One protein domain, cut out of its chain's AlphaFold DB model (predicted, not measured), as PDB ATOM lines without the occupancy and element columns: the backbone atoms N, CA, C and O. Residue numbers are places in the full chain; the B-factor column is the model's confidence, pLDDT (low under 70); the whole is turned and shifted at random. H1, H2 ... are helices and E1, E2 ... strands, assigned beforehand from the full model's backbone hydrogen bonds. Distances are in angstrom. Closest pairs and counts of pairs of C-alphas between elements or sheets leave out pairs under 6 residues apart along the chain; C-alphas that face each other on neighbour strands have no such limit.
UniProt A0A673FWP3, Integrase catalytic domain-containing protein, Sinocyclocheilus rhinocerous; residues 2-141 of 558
ATOM      1  N   GLN A   2       1.362  39.657 -45.849       86.06
ATOM      2  CA  GLN A   2       1.708  38.287 -46.286       86.06
ATOM      3  C   GLN A   2       2.340  37.393 -45.197       86.06
ATOM      4  O   GLN A   2       1.964  36.233 -45.041       86.06
ATOM      5  N   ARG A   3       3.276  37.930 -44.398       89.62
ATOM      6  CA  ARG A   3       3.904  37.187 -43.286       89.62
ATOM      7  C   ARG A   3       2.900  36.799 -42.192       89.62
ATOM      8  O   ARG A   3       3.022  35.718 -41.632       89.62
ATOM      9  N   LEU A   4       1.922  37.662 -41.906       89.00
ATOM     10  CA  LEU A   4       0.896  37.421 -40.887       89.00
ATOM     11  C   LEU A   4      -0.035  36.284 -41.319       89.00
ATOM     12  O   LEU A   4      -0.245  35.355 -40.547       89.00
ATOM     13  N   LEU A   5      -0.514  36.319 -42.567       91.62
ATOM     14  CA  LEU A   5      -1.351  35.254 -43.125       91.62
ATOM     15  C   LEU A   5      -0.637  33.900 -43.073       91.62
ATOM     16  O   LEU A   5      -1.212  32.932 -42.593       91.62
ATOM     17  N   LYS A   6       0.653  33.850 -43.436       93.94
ATOM     18  CA  LYS A   6       1.457  32.620 -43.354       93.94
ATOM     19  C   LYS A   6       1.526  32.040 -41.935       93.94
ATOM     20  O   LYS A   6       1.489  30.824 -41.776       93.94
ATOM     21  N   VAL A   7       1.640  32.891 -40.912       92.88
ATOM     22  CA  VAL A   7       1.638  32.449 -39.507       92.88
ATOM     23  C   VAL A   7       0.256  31.937 -39.104       92.88
ATOM     24  O   VAL A   7       0.172  30.885 -38.484       92.88
ATOM     25  N   ILE A   8      -0.818  32.632 -39.487       92.19
ATOM     26  CA  ILE A   8      -2.194  32.218 -39.173       92.19
ATOM     27  C   ILE A   8      -2.515  30.863 -39.815       92.19
ATOM     28  O   ILE A   8      -2.969  29.969 -39.109       92.19
ATOM     29  N   THR A   9      -2.194  30.670 -41.097       94.25
ATOM     30  CA  THR A   9      -2.370  29.380 -41.785       94.25
ATOM     31  C   THR A   9      -1.608  28.262 -41.076       94.25
ATOM     32  O   THR A   9      -2.138  27.179 -40.874       94.25
ATOM     33  N   ARG A  10      -0.378  28.526 -40.615       94.69
ATOM     34  CA  ARG A  10       0.415  27.536 -39.867       94.69
ATOM     35  C   ARG A  10      -0.171  27.197 -38.501       94.69
ATOM     36  O   ARG A  10      -0.070  26.054 -38.067       94.69
ATOM     37  N   LEU A  11      -0.755  28.175 -37.813       94.44
ATOM     38  CA  LEU A  11      -1.458  27.936 -36.553       94.44
ATOM     39  C   LEU A  11      -2.709  27.084 -36.784       94.44
ATOM     40  O   LEU A  11      -2.949  26.158 -36.017       94.44
ATOM     41  N   GLU A  12      -3.449  27.358 -37.856       94.19
ATOM     42  CA  GLU A  12      -4.618  26.579 -38.265       94.19
ATOM     43  C   GLU A  12      -4.247  25.131 -38.620       94.19
ATOM     44  O   GLU A  12      -4.839  24.206 -38.068       94.19
ATOM     45  N   GLU A  13      -3.209  24.923 -39.440       96.06
ATOM     46  CA  GLU A  13      -2.657  23.597 -39.769       96.06
ATOM     47  C   GLU A  13      -2.244  22.808 -38.513       96.06
ATOM     48  O   GLU A  13      -2.407  21.591 -38.453       96.06
ATOM     49  N   ALA A  14      -1.726  23.499 -37.492       95.88
ATOM     50  CA  ALA A  14      -1.336  22.910 -36.214       95.88
ATOM     51  C   ALA A  14      -2.501  22.759 -35.211       95.88
ATOM     52  O   ALA A  14      -2.282  22.306 -34.087       95.88
ATOM     53  N   GLY A  15      -3.725  23.159 -35.573       94.62
ATOM     54  CA  GLY A  15      -4.900  23.110 -34.696       94.62
ATOM     55  C   GLY A  15      -4.875  24.110 -33.530       94.62
ATOM     56  O   GLY A  15      -5.607  23.941 -32.552       94.62
ATOM     57  N   LEU A  16      -4.042  25.151 -33.604       94.94
ATOM     58  CA  LEU A  16      -3.919  26.194 -32.585       94.94
ATOM     59  C   LEU A  16      -4.930  27.320 -32.825       94.94
ATOM     60  O   LEU A  16      -5.125  27.785 -33.946       94.94
ATOM     61  N   LYS A  17      -5.555  27.803 -31.746       90.88
ATOM     62  CA  LYS A  17      -6.544  28.890 -31.787       90.88
ATOM     63  C   LYS A  17      -5.987  30.162 -31.161       90.88
ATOM     64  O   LYS A  17      -5.332  30.119 -30.120       90.88
ATOM     65  N   LEU A  18      -6.298  31.301 -31.772       89.88
ATOM     66  CA  LEU A  18      -5.954  32.623 -31.259       89.88
ATOM     67  C   LEU A  18      -7.127  33.208 -30.464       89.88
ATOM     68  O   LEU A  18      -8.279  33.122 -30.879       89.88
ATOM     69  N   SER A  19      -6.830  33.840 -29.328       92.06
ATOM     70  CA  SER A  19      -7.809  34.646 -28.592       92.06
ATOM     71  C   SER A  19      -7.863  36.031 -29.229       92.06
ATOM     72  O   SER A  19      -6.950  36.833 -29.033       92.06
ATOM     73  N   PHE A  20      -8.911  36.290 -30.014       87.00
ATOM     74  CA  PHE A  20      -9.044  37.526 -30.792       87.00
ATOM     75  C   PHE A  20      -8.960  38.781 -29.910       87.00
ATOM     76  O   PHE A  20      -8.225  39.705 -30.244       87.00
ATOM     77  N   ASP A  21      -9.578  38.751 -28.726       89.38
ATOM     78  CA  ASP A  21      -9.591  39.865 -27.763       89.38
ATOM     79  C   ASP A  21      -8.197  40.275 -27.262       89.38
ATOM     80  O   ASP A  21      -7.992  41.402 -26.817       89.38
ATOM     81  N   LYS A  22      -7.222  39.360 -27.321       87.81
ATOM     82  CA  LYS A  22      -5.834  39.603 -26.901       87.81
ATOM     83  C   LYS A  22      -4.905  39.909 -28.074       87.81
ATOM     84  O   LYS A  22      -3.738  40.233 -27.855       87.81
ATOM     85  N   CYS A  23      -5.380  39.774 -29.310       88.81
ATOM     86  CA  CYS A  23      -4.558  39.971 -30.493       88.81
ATOM     87  C   CYS A  23      -4.459  41.458 -30.849       88.81
ATOM     88  O   CYS A  23      -5.455  42.167 -30.956       88.81
ATOM     89  N   GLN A  24      -3.236  41.923 -31.091       87.38
ATOM     90  CA  GLN A  24      -2.957  43.274 -31.569       87.38
ATOM     91  C   GLN A  24      -2.350  43.174 -32.970       87.38
ATOM     92  O   GLN A  24      -1.178  42.834 -33.123       87.38
ATOM     93  N   PHE A  25      -3.151  43.434 -34.003       88.62
ATOM     94  CA  PHE A  25      -2.706  43.348 -35.396       88.62
ATOM     95  C   PHE A  25      -2.291  44.715 -35.943       88.62
ATOM     96  O   PHE A  25      -2.942  45.720 -35.662       88.62
ATOM     97  N   CYS A  26      -1.226  44.731 -36.752       86.19
ATOM     98  CA  CYS A  26      -0.784  45.882 -37.551       86.19
ATOM     99  C   CYS A  26      -0.665  47.209 -36.771       86.19
ATOM    100  O   CYS A  26      -0.983  48.273 -37.297       86.19
ATOM    101  N   ARG A  27      -0.214  47.158 -35.511       88.19
ATOM    102  CA  ARG A  27       0.061  48.348 -34.696       88.19
ATOM    103  C   ARG A  27       1.512  48.801 -34.883       88.19
ATOM    104  O   ARG A  27       2.397  47.963 -35.025       88.19
ATOM    105  N   SER A  28       1.749  50.111 -34.822       88.44
ATOM    106  CA  SER A  28       3.097  50.705 -34.779       88.44
ATOM    107  C   SER A  28       3.815  50.460 -33.446       88.44
ATOM    108  O   SER A  28       5.041  50.516 -33.376       88.44
ATOM    109  N   GLN A  29       3.047  50.160 -32.396       91.06
ATOM    110  CA  GLN A  29       3.525  49.851 -31.057       91.06
ATOM    111  C   GLN A  29       2.688  48.722 -30.453       91.06
ATOM    112  O   GLN A  29       1.458  48.748 -30.535       91.06
ATOM    113  N   VAL A  30       3.347  47.745 -29.833       91.75
ATOM    114  CA  VAL A  30       2.696  46.613 -29.155       91.75
ATOM    115  C   VAL A  30       3.347  46.324 -27.809       91.75
ATOM    116  O   VAL A  30       4.557  46.497 -27.638       91.75
ATOM    117  N   THR A  31       2.550  45.838 -26.860       89.88
ATOM    118  CA  THR A  31       3.067  45.313 -25.592       89.88
ATOM    119  C   THR A  31       3.408  43.840 -25.773       89.88
ATOM    120  O   THR A  31       2.538  43.021 -26.069       89.88
ATOM    121  N   TYR A  32       4.674  43.479 -25.580       86.75
ATOM    122  CA  TYR A  32       5.162  42.114 -25.743       86.75
ATOM    123  C   TYR A  32       6.079  41.732 -24.581       86.75
ATOM    124  O   TYR A  32       7.104  42.367 -24.348       86.75
ATOM    125  N   VAL A  33       5.691  40.694 -23.828       85.69
ATOM    126  CA  VAL A  33       6.449  40.150 -22.681       85.69
ATOM    127  C   VAL A  33       6.864  41.255 -21.686       85.69
ATOM    128  O   VAL A  33       8.006  41.341 -21.249       85.69
ATOM    129  N   GLY A  34       5.937  42.155 -21.339       82.56
ATOM    130  CA  GLY A  34       6.196  43.250 -20.389       82.56
ATOM    131  C   GLY A  34       7.137  44.345 -20.908       82.56
ATOM    132  O   GLY A  34       7.713  45.089 -20.119       82.56
ATOM    133  N   HIS A  35       7.318  44.436 -22.223       88.25
ATOM    134  CA  HIS A  35       8.028  45.522 -22.884       88.25
ATOM    135  C   HIS A  35       7.142  46.173 -23.933       88.25
ATOM    136  O   HIS A  35       6.261  45.534 -24.508       88.25
ATOM    137  N   ILE A  36       7.420  47.437 -24.215       90.44
ATOM    138  CA  ILE A  36       6.848  48.139 -25.352       90.44
ATOM    139  C   ILE A  36       7.793  47.976 -26.533       90.44
ATOM    140  O   ILE A  36       8.956  48.366 -26.458       90.44
ATOM    141  N   VAL A  37       7.289  47.406 -27.622       91.81
ATOM    142  CA  VAL A  37       8.010  47.249 -28.885       91.81
ATOM    143  C   VAL A  37       7.405  48.230 -29.879       91.81
ATOM    144  O   VAL A  37       6.214  48.151 -30.172       91.81
ATOM    145  N   SER A  38       8.213  49.167 -30.359       91.19
ATOM    146  CA  SER A  38       7.818  50.231 -31.290       91.19
ATOM    147  C   SER A  38       8.813  50.331 -32.442       91.19
ATOM    148  O   SER A  38       9.875  49.717 -32.382       91.19
ATOM    149  N   GLU A  39       8.526  51.145 -33.456       86.62
ATOM    150  CA  GLU A  39       9.485  51.442 -34.533       86.62
ATOM    151  C   GLU A  39      10.811  52.033 -34.025       86.62
ATOM    152  O   GLU A  39      11.872  51.768 -34.588       86.62
ATOM    153  N   HIS A  40      10.773  52.778 -32.916       83.44
ATOM    154  CA  HIS A  40      11.951  53.417 -32.335       83.44
ATOM    155  C   HIS A  40      12.810  52.470 -31.492       83.44
ATOM    156  O   HIS A  40      13.925  52.846 -31.118       83.44
ATOM    157  N   GLY A  41      12.310  51.272 -31.170       87.81
ATOM    158  CA  GLY A  41      13.002  50.299 -30.334       87.81
ATOM    159  C   GLY A  41      12.134  49.693 -29.233       87.81
ATOM    160  O   GLY A  41      10.902  49.660 -29.308       87.81
ATOM    161  N   ILE A  42      12.813  49.206 -28.197       90.12
ATOM    162  CA  ILE A  42      12.235  48.530 -27.037       90.12
ATOM    163  C   ILE A  42      12.277  49.480 -25.838       90.12
ATOM    164  O   ILE A  42      13.333  50.015 -25.502       90.12
ATOM    165  N   ALA A  43      11.147  49.648 -25.160       88.69
ATOM    166  CA  ALA A  43      11.014  50.465 -23.958       88.69
ATOM    167  C   ALA A  43      10.409  49.670 -22.789       88.69
ATOM    168  O   ALA A  43       9.872  48.566 -22.951       88.69
ATOM    169  N   THR A  44      10.517  50.231 -21.588       86.69
ATOM    170  CA  THR A  44       9.839  49.716 -20.397       86.69
ATOM    171  C   THR A  44       8.328  49.926 -20.512       86.69
ATOM    172  O   THR A  44       7.867  50.901 -21.101       86.69
ATOM    173  N   ASP A  45       7.547  48.984 -19.980       86.19
ATOM    174  CA  ASP A  45       6.086  49.088 -19.951       86.19
ATOM    175  C   ASP A  45       5.648  50.178 -18.949       86.19
ATOM    176  O   ASP A  45       5.963  50.045 -17.757       86.19
ATOM    177  N   PRO A  46       4.946  51.246 -19.388       84.12
ATOM    178  CA  PRO A  46       4.512  52.340 -18.522       84.12
ATOM    179  C   PRO A  46       3.723  51.867 -17.299       84.12
ATOM    180  O   PRO A  46       3.976  52.353 -16.197       84.12
ATOM    181  N   ASP A  47       2.862  50.858 -17.450       83.06
ATOM    182  CA  ASP A  47       2.042  50.332 -16.352       83.06
ATOM    183  C   ASP A  47       2.919  49.694 -15.267       83.06
ATOM    184  O   ASP A  47       2.684  49.812 -14.060       83.06
ATOM    185  N   LYS A  48       3.994  49.025 -15.697       83.50
ATOM    186  CA  LYS A  48       4.975  48.409 -14.801       83.50
ATOM    187  C   LYS A  48       5.887  49.455 -14.167       83.50
ATOM    188  O   LYS A  48       6.244  49.304 -13.002       83.50
ATOM    189  N   VAL A  49       6.224  50.523 -14.886       81.94
ATOM    190  CA  VAL A  49       6.985  51.662 -14.351       81.94
ATOM    191  C   VAL A  49       6.171  52.424 -13.300       81.94
ATOM    192  O   VAL A  49       6.707  52.789 -12.253       81.94
ATOM    193  N   GLU A  50       4.871  52.622 -13.513       83.75
ATOM    194  CA  GLU A  50       3.990  53.234 -12.515       83.75
ATOM    195  C   GLU A  50       3.887  52.402 -11.236       83.75
ATOM    196  O   GLU A  50       3.942  52.956 -10.134       83.75
ATOM    197  N   ALA A  51       3.808  51.074 -11.364       83.69
ATOM    198  CA  ALA A  51       3.821  50.176 -10.214       83.69
ATOM    199  C   ALA A  51       5.107  50.326  -9.378       83.69
ATOM    200  O   ALA A  51       5.051  50.292  -8.150       83.69
ATOM    201  N   VAL A  52       6.255  50.561 -10.025       84.81
ATOM    202  CA  VAL A  52       7.542  50.807  -9.349       84.81
ATOM    203  C   VAL A  52       7.567  52.152  -8.633       84.81
ATOM    204  O   VAL A  52       8.076  52.234  -7.518       84.81
ATOM    205  N   LYS A  53       6.991  53.207  -9.224       85.38
ATOM    206  CA  LYS A  53       6.900  54.527  -8.572       85.38
ATOM    207  C   LYS A  53       6.114  54.477  -7.266       85.38
ATOM    208  O   LYS A  53       6.425  55.210  -6.334       85.38
ATOM    209  N   ARG A  54       5.088  53.624  -7.204       87.88
ATOM    210  CA  ARG A  54       4.233  53.439  -6.020       87.88
ATOM    211  C   ARG A  54       4.751  52.344  -5.080       87.88
ATOM    212  O   ARG A  54       4.074  52.012  -4.106       87.88
ATOM    213  N   TRP A  55       5.916  51.759  -5.367       88.69
ATOM    214  CA  TRP A  55       6.460  50.656  -4.586       88.69
ATOM    215  C   TRP A  55       6.879  51.140  -3.198       88.69
ATOM    216  O   TRP A  55       7.660  52.081  -3.056       88.69
ATOM    217  N   LYS A  56       6.360  50.491  -2.154       89.69
ATOM    218  CA  LYS A  56       6.712  50.824  -0.769       89.69
ATOM    219  C   LYS A  56       8.129  50.359  -0.462       89.69
ATOM    220  O   LYS A  56       8.526  49.282  -0.894       89.69
ATOM    221  N   GLN A  57       8.867  51.147   0.315       91.19
ATOM    222  CA  GLN A  57      10.210  50.779   0.751       91.19
ATOM    223  C   GLN A  57      10.205  49.379   1.402       91.19
ATOM    224  O   GLN A  57       9.426  49.159   2.334       91.19
ATOM    225  N   PRO A  58      11.039  48.438   0.923       91.31
ATOM    226  CA  PRO A  58      11.147  47.110   1.508       91.31
ATOM    227  C   PRO A  58      11.619  47.169   2.959       91.31
ATOM    228  O   PRO A  58      12.628  47.805   3.261       91.31
ATOM    229  N   THR A  59      10.912  46.479   3.850       89.44
ATOM    230  CA  THR A  59      11.272  46.392   5.271       89.44
ATOM    231  C   THR A  59      11.854  45.037   5.646       89.44
ATOM    232  O   THR A  59      12.575  44.962   6.633       89.44
ATOM    233  N   ASP A  60      11.586  43.994   4.864       88.50
ATOM    234  CA  ASP A  60      11.964  42.601   5.112       88.50
ATOM    235  C   ASP A  60      12.621  41.959   3.875       88.50
ATOM    236  O   ASP A  60      12.614  42.510   2.768       88.50
ATOM    237  N   LEU A  61      13.192  40.762   4.042       87.75
ATOM    238  CA  LEU A  61      13.909  40.089   2.958       87.75
ATOM    239  C   LEU A  61      13.000  39.737   1.776       87.75
ATOM    240  O   LEU A  61      13.435  39.859   0.631       87.75
ATOM    241  N   SER A  62      11.764  39.304   2.032       86.88
ATOM    242  CA  SER A  62      10.852  38.854   0.978       86.88
ATOM    243  C   SER A  62      10.443  40.019   0.077       86.88
ATOM    244  O   SER A  62      10.569  39.939  -1.150       86.88
ATOM    245  N   SER A  63      10.049  41.151   0.676       89.94
ATOM    246  CA  SER A  63       9.719  42.360  -0.090       89.94
ATOM    247  C   SER A  63      10.925  42.904  -0.862       89.94
ATOM    248  O   SER A  63      10.776  43.312  -2.018       89.94
ATOM    249  N   LEU A  64      12.129  42.839  -0.281       90.88
ATOM    250  CA  LEU A  64      13.353  43.285  -0.942       90.88
ATOM    251  C   LEU A  64      13.744  42.382  -2.117       90.88
ATOM    252  O   LEU A  64      14.120  42.882  -3.175       90.88
ATOM    253  N   GLN A  65      13.641  41.060  -1.963       89.25
ATOM    254  CA  GLN A  65      13.917  40.103  -3.037       89.25
ATOM    255  C   GLN A  65      12.913  40.233  -4.183       89.25
ATOM    256  O   GLN A  65      13.318  40.194  -5.343       89.25
ATOM    257  N   SER A  66      11.631  40.443  -3.871       89.62
ATOM    258  CA  SER A  66      10.598  40.722  -4.871       89.62
ATOM    259  C   SER A  66      10.918  41.995  -5.663       89.62
ATOM    260  O   SER A  66      10.950  41.974  -6.896       89.62
ATOM    261  N   PHE A  67      11.278  43.077  -4.963       90.88
ATOM    262  CA  PHE A  67      11.702  44.333  -5.584       90.88
ATOM    263  C   PHE A  67      12.947  44.157  -6.468       90.88
ATOM    264  O   PHE A  67      12.941  44.530  -7.640       90.88
ATOM    265  N   LEU A  68      14.007  43.529  -5.950       90.44
ATOM    266  CA  LEU A  68      15.243  43.285  -6.700       90.44
ATOM    267  C   LEU A  68      15.040  42.338  -7.889       90.44
ATOM    268  O   LEU A  68      15.710  42.499  -8.910       90.44
ATOM    269  N   GLY A  69      14.130  41.368  -7.776       87.12
ATOM    270  CA  GLY A  69      13.732  40.482  -8.867       87.12
ATOM    271  C   GLY A  69      13.049  41.253  -9.991       87.12
ATOM    272  O   GLY A  69      13.437  41.122 -11.154       87.12
ATOM    273  N   PHE A  70      12.108  42.134  -9.639       88.25
ATOM    274  CA  PHE A  70      11.460  43.030 -10.591       88.25
ATOM    275  C   PHE A  70      12.476  43.960 -11.274       88.25
ATOM    276  O   PHE A  70      12.552  44.007 -12.501       88.25
ATOM    277  N   CYS A  71      13.304  44.674 -10.505       88.19
ATOM    278  CA  CYS A  71      14.317  45.571 -11.069       88.19
ATOM    279  C   CYS A  71      15.337  44.800 -11.925       88.19
ATOM    280  O   CYS A  71      15.801  45.300 -12.951       88.19
ATOM    281  N   GLY A  72      15.636  43.554 -11.547       86.38
ATOM    282  CA  GLY A  72      16.500  42.643 -12.287       86.38
ATOM    283  C   GLY A  72      15.968  42.298 -13.679       86.38
ATOM    284  O   GLY A  72      16.766  42.197 -14.611       86.38
ATOM    285  N   TYR A  73      14.647  42.188 -13.850       86.06
ATOM    286  CA  TYR A  73      14.012  41.956 -15.153       86.06
ATOM    287  C   TYR A  73      14.302  43.097 -16.144       86.06
ATOM    288  O   TYR A  73      14.659  42.869 -17.302       86.06
ATOM    289  N   TYR A  74      14.257  44.338 -15.653       85.38
ATOM    290  CA  TYR A  74      14.512  45.554 -16.431       85.38
ATOM    291  C   TYR A  74      15.969  46.034 -16.381       85.38
ATOM    292  O   TYR A  74      16.291  47.106 -16.893       85.38
ATOM    293  N   ARG A  75      16.894  45.233 -15.837       86.19
ATOM    294  CA  ARG A  75      18.311  45.617 -15.713       86.19
ATOM    295  C   ARG A  75      18.962  46.009 -17.043       86.19
ATOM    296  O   ARG A  75      19.930  46.760 -17.042       86.19
ATOM    297  N   ARG A  76      18.443  45.498 -18.171       85.62
ATOM    298  CA  ARG A  76      18.957  45.779 -19.523       85.62
ATOM    299  C   ARG A  76      18.824  47.249 -19.933       85.62
ATOM    300  O   ARG A  76      19.516  47.657 -20.852       85.62
ATOM    301  N   PHE A  77      17.950  48.006 -19.267       85.88
ATOM    302  CA  PHE A  77      17.703  49.432 -19.503       85.88
ATOM    303  C   PHE A  77      18.525  50.336 -18.574       85.88
ATOM    304  O   PHE A  77      18.478  51.554 -18.698       85.88
ATOM    305  N   ILE A  78      19.256  49.755 -17.615       84.94
ATOM    306  CA  ILE A  78      19.883  50.497 -16.522       84.94
ATOM    307  C   ILE A  78      21.397  50.348 -16.608       84.94
ATOM    308  O   ILE A  78      21.962  49.289 -16.311       84.94
ATOM    309  N   LYS A  79      22.070  51.448 -16.948       83.31
ATOM    310  CA  LYS A  79      23.529  51.536 -16.875       83.31
ATOM    311  C   LYS A  79      23.990  51.304 -15.433       83.31
ATOM    312  O   LYS A  79      23.428  51.856 -14.491       83.31
ATOM    313  N   ASN A  80      25.020  50.477 -15.257       81.31
ATOM    314  CA  ASN A  80      25.647  50.207 -13.957       81.31
ATOM    315  C   ASN A  80      24.687  49.685 -12.866       81.31
ATOM    316  O   ASN A  80      24.946  49.863 -11.674       81.31
ATOM    317  N   TYR A  81      23.620  48.971 -13.259       87.62
ATOM    318  CA  TYR A  81      22.623  48.370 -12.357       87.62
ATOM    319  C   TYR A  81      23.227  47.726 -11.099       87.62
ATOM    320  O   TYR A  81      22.821  48.026  -9.979       87.62
ATOM    321  N   SER A  82      24.237  46.869 -11.277       85.69
ATOM    322  CA  SER A  82      24.878  46.105 -10.203       85.69
ATOM    323  C   SER A  82      25.561  46.978  -9.152       85.69
ATOM    324  O   SER A  82      25.644  46.556  -7.998       85.69
ATOM    325  N   ILE A  83      26.046  48.160  -9.542       84.69
ATOM    326  CA  ILE A  83      26.667  49.135  -8.640       84.69
ATOM    327  C   ILE A  83      25.573  49.868  -7.862       84.69
ATOM    328  O   ILE A  83      25.664  49.961  -6.642       84.69
ATOM    329  N   ILE A  84      24.509  50.304  -8.546       88.12
ATOM    330  CA  ILE A  84      23.382  51.031  -7.940       88.12
ATOM    331  C   ILE A  84      22.701  50.180  -6.865       88.12
ATOM    332  O   ILE A  84      22.546  50.622  -5.735       88.12
ATOM    333  N   VAL A  85      22.343  48.932  -7.180       90.25
ATOM    334  CA  VAL A  85      21.609  48.051  -6.250       90.25
ATOM    335  C   VAL A  85      22.511  47.354  -5.230       90.25
ATOM    336  O   VAL A  85      22.053  46.480  -4.494       90.25
ATOM    337  N   ARG A  86      23.812  47.674  -5.189       87.94
ATOM    338  CA  ARG A  86      24.761  47.005  -4.294       87.94
ATOM    339  C   ARG A  86      24.349  47.112  -2.819       87.94
ATOM    340  O   ARG A  86      24.257  46.036  -2.224       87.94
ATOM    341  N   PRO A  87      24.055  48.297  -2.247       90.06
ATOM    342  CA  PRO A  87      23.649  48.400  -0.843       90.06
ATOM    343  C   PRO A  87      22.456  47.492  -0.525       90.06
ATOM    344  O   PRO A  87      22.513  46.666   0.380       90.06
ATOM    345  N   LEU A  88      21.445  47.510  -1.397       91.06
ATOM    346  CA  LEU A  88      20.244  46.683  -1.276       91.06
ATOM    347  C   LEU A  88      20.555  45.183  -1.296       91.06
ATOM    348  O   LEU A  88      20.063  44.416  -0.485       91.06
ATOM    349  N   THR A  89      21.406  44.727  -2.205       88.56
ATOM    350  CA  THR A  89      21.747  43.297  -2.269       88.56
ATOM    351  C   THR A  89      22.666  42.820  -1.148       88.56
ATOM    352  O   THR A  89      22.688  41.627  -0.858       88.56
ATOM    353  N   GLU A  90      23.451  43.713  -0.535       87.38
ATOM    354  CA  GLU A  90      24.248  43.380   0.650       87.38
ATOM    355  C   GLU A  90      23.321  43.054   1.830       87.38
ATOM    356  O   GLU A  90      23.614  42.127   2.583       87.38
ATOM    357  N   LEU A  91      22.137  43.683   1.904       87.25
ATOM    358  CA  LEU A  91      21.097  43.326   2.877       87.25
ATOM    359  C   LEU A  91      20.546  41.909   2.695       87.25
ATOM    360  O   LEU A  91      19.973  41.365   3.632       87.25
ATOM    361  N   CYS A  92      20.716  41.281   1.531       85.75
ATOM    362  CA  CYS A  92      20.305  39.892   1.323       85.75
ATOM    363  C   CYS A  92      21.323  38.870   1.862       85.75
ATOM    364  O   CYS A  92      21.058  37.667   1.816       85.75
ATOM    365  N   LYS A  93      22.494  39.302   2.352       82.62
ATOM    366  CA  LYS A  93      23.504  38.406   2.936       82.62
ATOM    367  C   LYS A  93      23.160  38.047   4.385       82.62
ATOM    368  O   LYS A  93      22.499  38.800   5.086       82.62
ATOM    369  N   GLY A  94      23.636  36.883   4.834       76.38
ATOM    370  CA  GLY A  94      23.429  36.405   6.210       76.38
ATOM    371  C   GLY A  94      22.121  35.638   6.442       76.38
ATOM    372  O   GLY A  94      21.817  35.291   7.579       76.38
ATOM    373  N   TYR A  95      21.367  35.332   5.384       79.75
ATOM    374  CA  TYR A  95      20.175  34.475   5.427       79.75
ATOM    375  C   TYR A  95      20.512  33.041   4.992       79.75
ATOM    376  O   TYR A  95      21.501  32.838   4.275       79.75
ATOM    377  N   PRO A  96      19.736  32.032   5.431       71.12
ATOM    378  CA  PRO A  96      20.046  30.642   5.130       71.12
ATOM    379  C   PRO A  96      19.957  30.373   3.617       71.12
ATOM    380  O   PRO A  96      19.072  30.908   2.944       71.12
ATOM    381  N   PRO A  97      20.860  29.547   3.056       68.19
ATOM    382  CA  PRO A  97      20.843  29.223   1.635       68.19
ATOM    383  C   PRO A  97      19.557  28.478   1.255       68.19
ATOM    384  O   PRO A  97      19.142  27.534   1.923       68.19
ATOM    385  N   THR A  98      18.951  28.877   0.135       62.19
ATOM    386  CA  THR A  98      17.677  28.335  -0.372       62.19
ATOM    387  C   THR A  98      17.783  26.872  -0.820       62.19
ATOM    388  O   THR A  98      16.782  26.165  -0.888       62.19
ATOM    389  N   GLN A  99      18.998  26.389  -1.096       56.03
ATOM    390  CA  GLN A  99      19.276  24.990  -1.410       56.03
ATOM    391  C   GLN A  99      19.926  24.313  -0.200       56.03
ATOM    392  O   GLN A  99      21.053  24.649   0.173       56.03
ATOM    393  N   LYS A 100      19.242  23.319   0.384       45.78
ATOM    394  CA  LYS A 100      19.862  22.346   1.296       45.78
ATOM    395  C   LYS A 100      20.912  21.558   0.507       45.78
ATOM    396  O   LYS A 100      20.607  20.502  -0.040       45.78
ATOM    397  N   LYS A 101      22.148  22.054   0.421       45.53
ATOM    398  CA  LYS A 101      23.264  21.195   0.019       45.53
ATOM    399  C   LYS A 101      23.403  20.109   1.083       45.53
ATOM    400  O   LYS A 101      23.538  20.417   2.268       45.53
ATOM    401  N   GLN A 102      23.300  18.848   0.662       43.53
ATOM    402  CA  GLN A 102      23.638  17.723   1.521       43.53
ATOM    403  C   GLN A 102      25.084  17.870   2.023       43.53
ATOM    404  O   GLN A 102      25.941  18.430   1.344       43.53
ATOM    405  N   LYS A 103      25.267  17.425   3.270       45.75
ATOM    406  CA  LYS A 103      26.429  17.532   4.162       45.75
ATOM    407  C   LYS A 103      27.800  17.645   3.477       45.75
ATOM    408  O   LYS A 103      28.176  16.748   2.738       45.75
ATOM    409  N   SER A 104      28.629  18.568   3.967       35.56
ATOM    410  CA  SER A 104      29.908  18.169   4.577       35.56
ATOM    411  C   SER A 104      30.494  19.256   5.485       35.56
ATOM    412  O   SER A 104      30.441  20.446   5.186       35.56
ATOM    413  N   THR A 105      31.111  18.764   6.562       38.56
ATOM    414  CA  THR A 105      32.086  19.391   7.469       38.56
ATOM    415  C   THR A 105      31.629  20.569   8.332       38.56
ATOM    416  O   THR A 105      31.310  21.655   7.861       38.56
ATOM    417  N   SER A 106      31.673  20.300   9.639       46.12
ATOM    418  CA  SER A 106      31.663  21.207  10.786       46.12
ATOM    419  C   SER A 106      32.281  22.580  10.494       46.12
ATOM    420  O   SER A 106      33.488  22.776  10.626       46.12
ATOM    421  N   ALA A 107      31.440  23.541  10.130       41.47
ATOM    422  CA  ALA A 107      31.764  24.955  10.195       41.47
ATOM    423  C   ALA A 107      30.909  25.558  11.310       41.47
ATOM    424  O   ALA A 107      29.700  25.335  11.337       41.47
ATOM    425  N   ALA A 108      31.587  26.250  12.227       44.72
ATOM    426  CA  ALA A 108      31.080  26.899  13.433       44.72
ATOM    427  C   ALA A 108      29.691  27.541  13.286       44.72
ATOM    428  O   ALA A 108      29.358  28.021  12.200       44.72
ATOM    429  N   ASP A 109      28.940  27.576  14.395       46.16
ATOM    430  CA  ASP A 109      27.654  28.263  14.594       46.16
ATOM    431  C   ASP A 109      27.487  29.501  13.697       46.16
ATOM    432  O   ASP A 109      27.862  30.620  14.045       46.16
ATOM    433  N   LYS A 110      26.917  29.308  12.504       59.41
ATOM    434  CA  LYS A 110      26.476  30.412  11.654       59.41
ATOM    435  C   LYS A 110      25.061  30.762  12.080       59.41
ATOM    436  O   LYS A 110      24.102  30.128  11.643       59.41
ATOM    437  N   THR A 111      24.938  31.767  12.935       71.38
ATOM    438  CA  THR A 111      23.667  32.428  13.229       71.38
ATOM    439  C   THR A 111      23.174  33.139  11.969       71.38
ATOM    440  O   THR A 111      23.781  34.092  11.489       71.38
ATOM    441  N   TYR A 112      22.086  32.632  11.386       78.44
ATOM    442  CA  TYR A 112      21.415  33.265  10.250       78.44
ATOM    443  C   TYR A 112      20.348  34.254  10.729       78.44
ATOM    444  O   TYR A 112      19.690  34.021  11.744       78.44
ATOM    445  N   TYR A 113      20.122  35.318   9.958       78.19
ATOM    446  CA  TYR A 113      19.010  36.241  10.187       78.19
ATOM    447  C   TYR A 113      17.659  35.588   9.860       78.19
ATOM    448  O   TYR A 113      17.553  34.740   8.965       78.19
ATOM    449  N   LYS A 114      16.601  36.001  10.569       76.06
ATOM    450  CA  LYS A 114      15.231  35.536  10.316       76.06
ATOM    451  C   LYS A 114      14.637  36.277   9.119       76.06
ATOM    452  O   LYS A 114      14.661  37.499   9.071       76.06
ATOM    453  N   VAL A 115      14.062  35.542   8.166       74.44
ATOM    454  CA  VAL A 115      13.554  36.076   6.880       74.44
ATOM    455  C   VAL A 115      12.511  37.191   7.051       74.44
ATOM    456  O   VAL A 115      12.516  38.143   6.275       74.44
ATOM    457  N   ASN A 116      11.662  37.092   8.077       74.50
ATOM    458  CA  ASN A 116      10.560  38.030   8.329       74.50
ATOM    459  C   ASN A 116      10.926  39.155   9.312       74.50
ATOM    460  O   ASN A 116      10.058  39.926   9.710       74.50
ATOM    461  N   GLU A 117      12.178  39.213   9.766       80.56
ATOM    462  CA  GLU A 117      12.630  40.268  10.668       80.56
ATOM    463  C   GLU A 117      12.904  41.551   9.871       80.56
ATOM    464  O   GLU A 117      13.571  41.481   8.830       80.56
ATOM    465  N   PRO A 118      12.386  42.710  10.319       82.94
ATOM    466  CA  PRO A 118      12.616  43.961   9.623       82.94
ATOM    467  C   PRO A 118      14.100  44.349   9.669       82.94
ATOM    468  O   PRO A 118      14.789  44.082  10.650       82.94
ATOM    469  N   PHE A 119      14.594  45.018   8.626       84.00
ATOM    470  CA  PHE A 119      16.010  45.391   8.531       84.00
ATOM    471  C   PHE A 119      16.476  46.330   9.655       84.00
ATOM    472  O   PHE A 119      17.652  46.276  10.015       84.00
ATOM    473  N   GLY A 120      15.582  47.160  10.209       84.06
ATOM    474  CA  GLY A 120      15.902  48.098  11.290       84.06
ATOM    475  C   GLY A 120      17.133  48.947  10.958       84.06
ATOM    476  O   GLY A 120      17.233  49.482   9.853       84.06
ATOM    477  N   ASP A 121      18.103  48.974  11.870       81.81
ATOM    478  CA  ASP A 121      19.357  49.736  11.753       81.81
ATOM    479  C   ASP A 121      20.265  49.295  10.591       81.81
ATOM    480  O   ASP A 121      21.200  50.004  10.224       81.81
ATOM    481  N   ARG A 122      20.018  48.121   9.989       84.56
ATOM    482  CA  ARG A 122      20.776  47.669   8.812       84.56
ATOM    483  C   ARG A 122      20.393  48.428   7.547       84.56
ATOM    484  O   ARG A 122      21.185  48.442   6.608       84.56
ATOM    485  N   TRP A 123      19.188  48.996   7.484       90.50
ATOM    486  CA  TRP A 123      18.802  49.861   6.377       90.50
ATOM    487  C   TRP A 123      19.372  51.258   6.623       90.50
ATOM    488  O   TRP A 123      18.805  52.058   7.362       90.50
ATOM    489  N   ASP A 124      20.504  51.544   5.993       90.88
ATOM    490  CA  ASP A 124      21.175  52.833   6.103       90.88
ATOM    491  C   ASP A 124      20.743  53.821   5.002       90.88
ATOM    492  O   ASP A 124      19.952  53.520   4.101       90.88
ATOM    493  N   GLN A 125      21.298  55.032   5.059       92.44
ATOM    494  CA  GLN A 125      21.048  56.073   4.063       92.44
ATOM    495  C   GLN A 125      21.446  55.634   2.641       92.44
ATOM    496  O   GLN A 125      20.759  55.972   1.676       92.44
ATOM    497  N   SER A 126      22.495  54.816   2.501       91.56
ATOM    498  CA  SER A 126      22.943  54.310   1.199       91.56
ATOM    499  C   SER A 126      21.916  53.370   0.554       91.56
ATOM    500  O   SER A 126      21.746  53.371  -0.669       91.56
ATOM    501  N   CYS A 127      21.175  52.605   1.364       91.88
ATOM    502  CA  CYS A 127      20.068  51.766   0.910       91.88
ATOM    503  C   CYS A 127      18.887  52.610   0.418       91.88
ATOM    504  O   CYS A 127      18.346  52.332  -0.655       91.88
ATOM    505  N   SER A 128      18.532  53.676   1.144       92.81
ATOM    506  CA  SER A 128      17.490  54.628   0.728       92.81
ATOM    507  C   SER A 128      17.833  55.309  -0.600       92.81
ATOM    508  O   SER A 128      17.003  55.354  -1.511       92.81
ATOM    509  N   GLU A 129      19.073  55.774  -0.751       93.69
ATOM    510  CA  GLU A 129      19.557  56.401  -1.984       93.69
ATOM    511  C   GLU A 129      19.576  55.418  -3.157       93.69
ATOM    512  O   GLU A 129      19.110  55.746  -4.248       93.69
ATOM    513  N   ALA A 130      20.053  54.188  -2.942       92.69
ATOM    514  CA  ALA A 130      20.035  53.137  -3.957       92.69
ATOM    515  C   ALA A 130      18.606  52.798  -4.414       92.69
ATOM    516  O   ALA A 130      18.364  52.635  -5.613       92.69
ATOM    517  N   PHE A 131      17.662  52.718  -3.471       93.06
ATOM    518  CA  PHE A 131      16.247  52.458  -3.739       93.06
ATOM    519  C   PHE A 131      15.611  53.574  -4.576       93.06
ATOM    520  O   PHE A 131      14.981  53.307  -5.599       93.06
ATOM    521  N   GLN A 132      15.831  54.837  -4.215       92.44
ATOM    522  CA  GLN A 132      15.312  55.968  -4.988       92.44
ATOM    523  C   GLN A 132      15.985  56.083  -6.360       92.44
ATOM    524  O   GLN A 132      15.312  56.294  -7.372       92.44
ATOM    525  N   LYS A 133      17.306  55.882  -6.421       92.31
ATOM    526  CA  LYS A 133      18.082  55.956  -7.662       92.31
ATOM    527  C   LYS A 133      17.631  54.907  -8.671       92.31
ATOM    528  O   LYS A 133      17.472  55.235  -9.845       92.31
ATOM    529  N   ILE A 134      17.374  53.669  -8.241       91.06
ATOM    530  CA  ILE A 134      16.932  52.624  -9.170       91.06
ATOM    531  C   ILE A 134      15.518  52.883  -9.711       91.06
ATOM    532  O   ILE A 134      15.279  52.675 -10.901       91.06
ATOM    533  N   ILE A 135      14.609  53.412  -8.882       90.06
ATOM    534  CA  ILE A 135      13.263  53.831  -9.306       90.06
ATOM    535  C   ILE A 135      13.354  54.970 -10.327       90.06
ATOM    536  O   ILE A 135      12.668  54.946 -11.353       90.06
ATOM    537  N   HIS A 136      14.229  55.946 -10.076       91.00
ATOM    538  CA  HIS A 136      14.473  57.051 -10.994       91.00
ATOM    539  C   HIS A 136      15.019  56.563 -12.347       91.00
ATOM    540  O   HIS A 136      14.511  56.973 -13.390       91.00
ATOM    541  N   CYS A 137      15.991  55.644 -12.346       89.25
ATOM    542  CA  CYS A 137      16.535  55.057 -13.574       89.25
ATOM    543  C   CYS A 137      15.497  54.244 -14.360       89.25
ATOM    544  O   CYS A 137      15.491  54.301 -15.583       89.25
ATOM    545  N   LEU A 138      14.615  53.501 -13.682       86.44
ATOM    546  CA  LEU A 138      13.533  52.750 -14.332       86.44
ATOM    547  C   LEU A 138      12.460  53.661 -14.932       86.44
ATOM    548  O   LEU A 138      11.884  53.338 -15.969       86.44
ATOM    549  N   THR A 139      12.203  54.793 -14.278       86.62
ATOM    550  CA  THR A 139      11.237  55.794 -14.736       86.62
ATOM    551  C   THR A 139      11.729  56.549 -15.963       86.62
ATOM    552  O   THR A 139      10.942  56.830 -16.858       86.62
ATOM    553  N   ASN A 140      13.022  56.867 -16.000       85.88
ATOM    554  CA  ASN A 140      13.665  57.600 -17.090       85.88
ATOM    555  C   ASN A 140      14.509  56.666 -17.967       85.88
ATOM    556  O   ASN A 140      15.572  57.048 -18.458       85.88
ATOM    557  N   ALA A 141      14.071  55.414 -18.106       84.12
ATOM    558  CA  ALA A 141      14.781  54.413 -18.881       84.12
ATOM    559  C   ALA A 141      14.831  54.824 -20.366       84.12
ATOM    560  O   ALA A 141      13.795  55.183 -20.931       84.12
TER     561      ALA A 141
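Overview. This is residues 2 to 141 of the 558 residues of the protein "Integrase catalytic domain-containing protein" of Sinocyclocheilus rhinocerous (UniProt A0A673FWP3). An elongated model strings three parts in a row: the lone helix H1 at one end, a small antiparallel sheet of E1, E2 and E3 next, and a loose group of helices beyond it, where H2, H4 and H5 pack on the long H6 and H3 is near H6 and H5. From this helical group a long loop reaches out, with residues 98 to 109 sticking out free, and at the other end residues 9 to 15, of which 9 to 13 belong to H1, also stand free. The printed part has 140 residues with six named helices and three named strands, in the order H1 E1 E2 E3 H2 H3 H4 H5 H6; the sheet's order is E1, E2, E3. The class is mostly helix, though under half of the residues, 69 of 140, are in named elements. The whole is only just loose, close to extended, with a radius of gyration of the C-alphas of 21.6 A and spans of 67 by 40 by 25 A.

Arrangement. The sheet is a meander, each strand the antiparallel neighbour of the one before, made of E1, residues 29 to 32, E2, residues 35 to 38, and E3, residues 41 to 44. E1 and E2 form a hairpin, their directions at 153 degrees, with N 30 and O 37 at 2.9 A and N 32 and O 35 at 2.8 A, within hydrogen-bond range. E2 and E3 form a hairpin too, at 150 degrees, with N 36 and O 43 at 3.0 A and N 38 and O 41 at 2.9 A, within hydrogen-bond range. A tight link of one residue joins E3 to H2, residues 46 to 53, which is not on the sheet. H2 touches H6, residues 125 to 139, opposite ways at a shallow tilt of 14 degrees; the closest C-alphas are those of Val 49 and Thr 139, 5.9 A apart, and H6 touches H2 with residues 135 to 139 alone. H4, residues 81 to 84, touches residues 130 to 134 of H6, closest at the C-alphas of Ile 84 and Ala 130, 5.6 A. H5, residues 86 to 90, touches residues 126 to 131 of H6, closest at the C-alphas of Pro 87 and Cys 127, 5.2 A. H3, residues 61 to 73, is close to H6 but not clearly touching, with the closest C-alphas, those of Cys 71 and Ile 134, 7.8 A apart; the two run the same way at a tilt of 36 degrees, only just steep. H1, residues 2 to 13, touches no helix and is not on the sheet. In H1, H2, H3, H5 and H6 every O i to N i+4 pair is within hydrogen-bond range, while H4 is too short for such a pair.

Along the chain. E1 begins at C-alpha 29, at (3.525, 49.851, -31.057). E1, E2 and E3 measure 9.5 A, 9.6 A and 10.4 A from first to last C-alpha. H1 begins at C-alpha 2, at (1.708, 38.287, -46.286), and is 16.7 A long. H2 is 10.5 A long, H3 18.2 A, and the short H4 and H5 are 5.2 A and 6.2 A. H6, the longest helix, is 21.2 A long and ends at C-alpha 139, at (11.237, 55.794, -14.736).

Size, cuts and confidence. The two C-alphas farthest apart, those of Gln 2 and Ala 108, are 67.5 A apart. The printed part, residues 2 to 141, has no cut. The long links are H1 to E1, with 15 residues, and H5 to H6, with 34. The mean pLDDT of the printed part is 83.7; residues 97 to 110 are under 70.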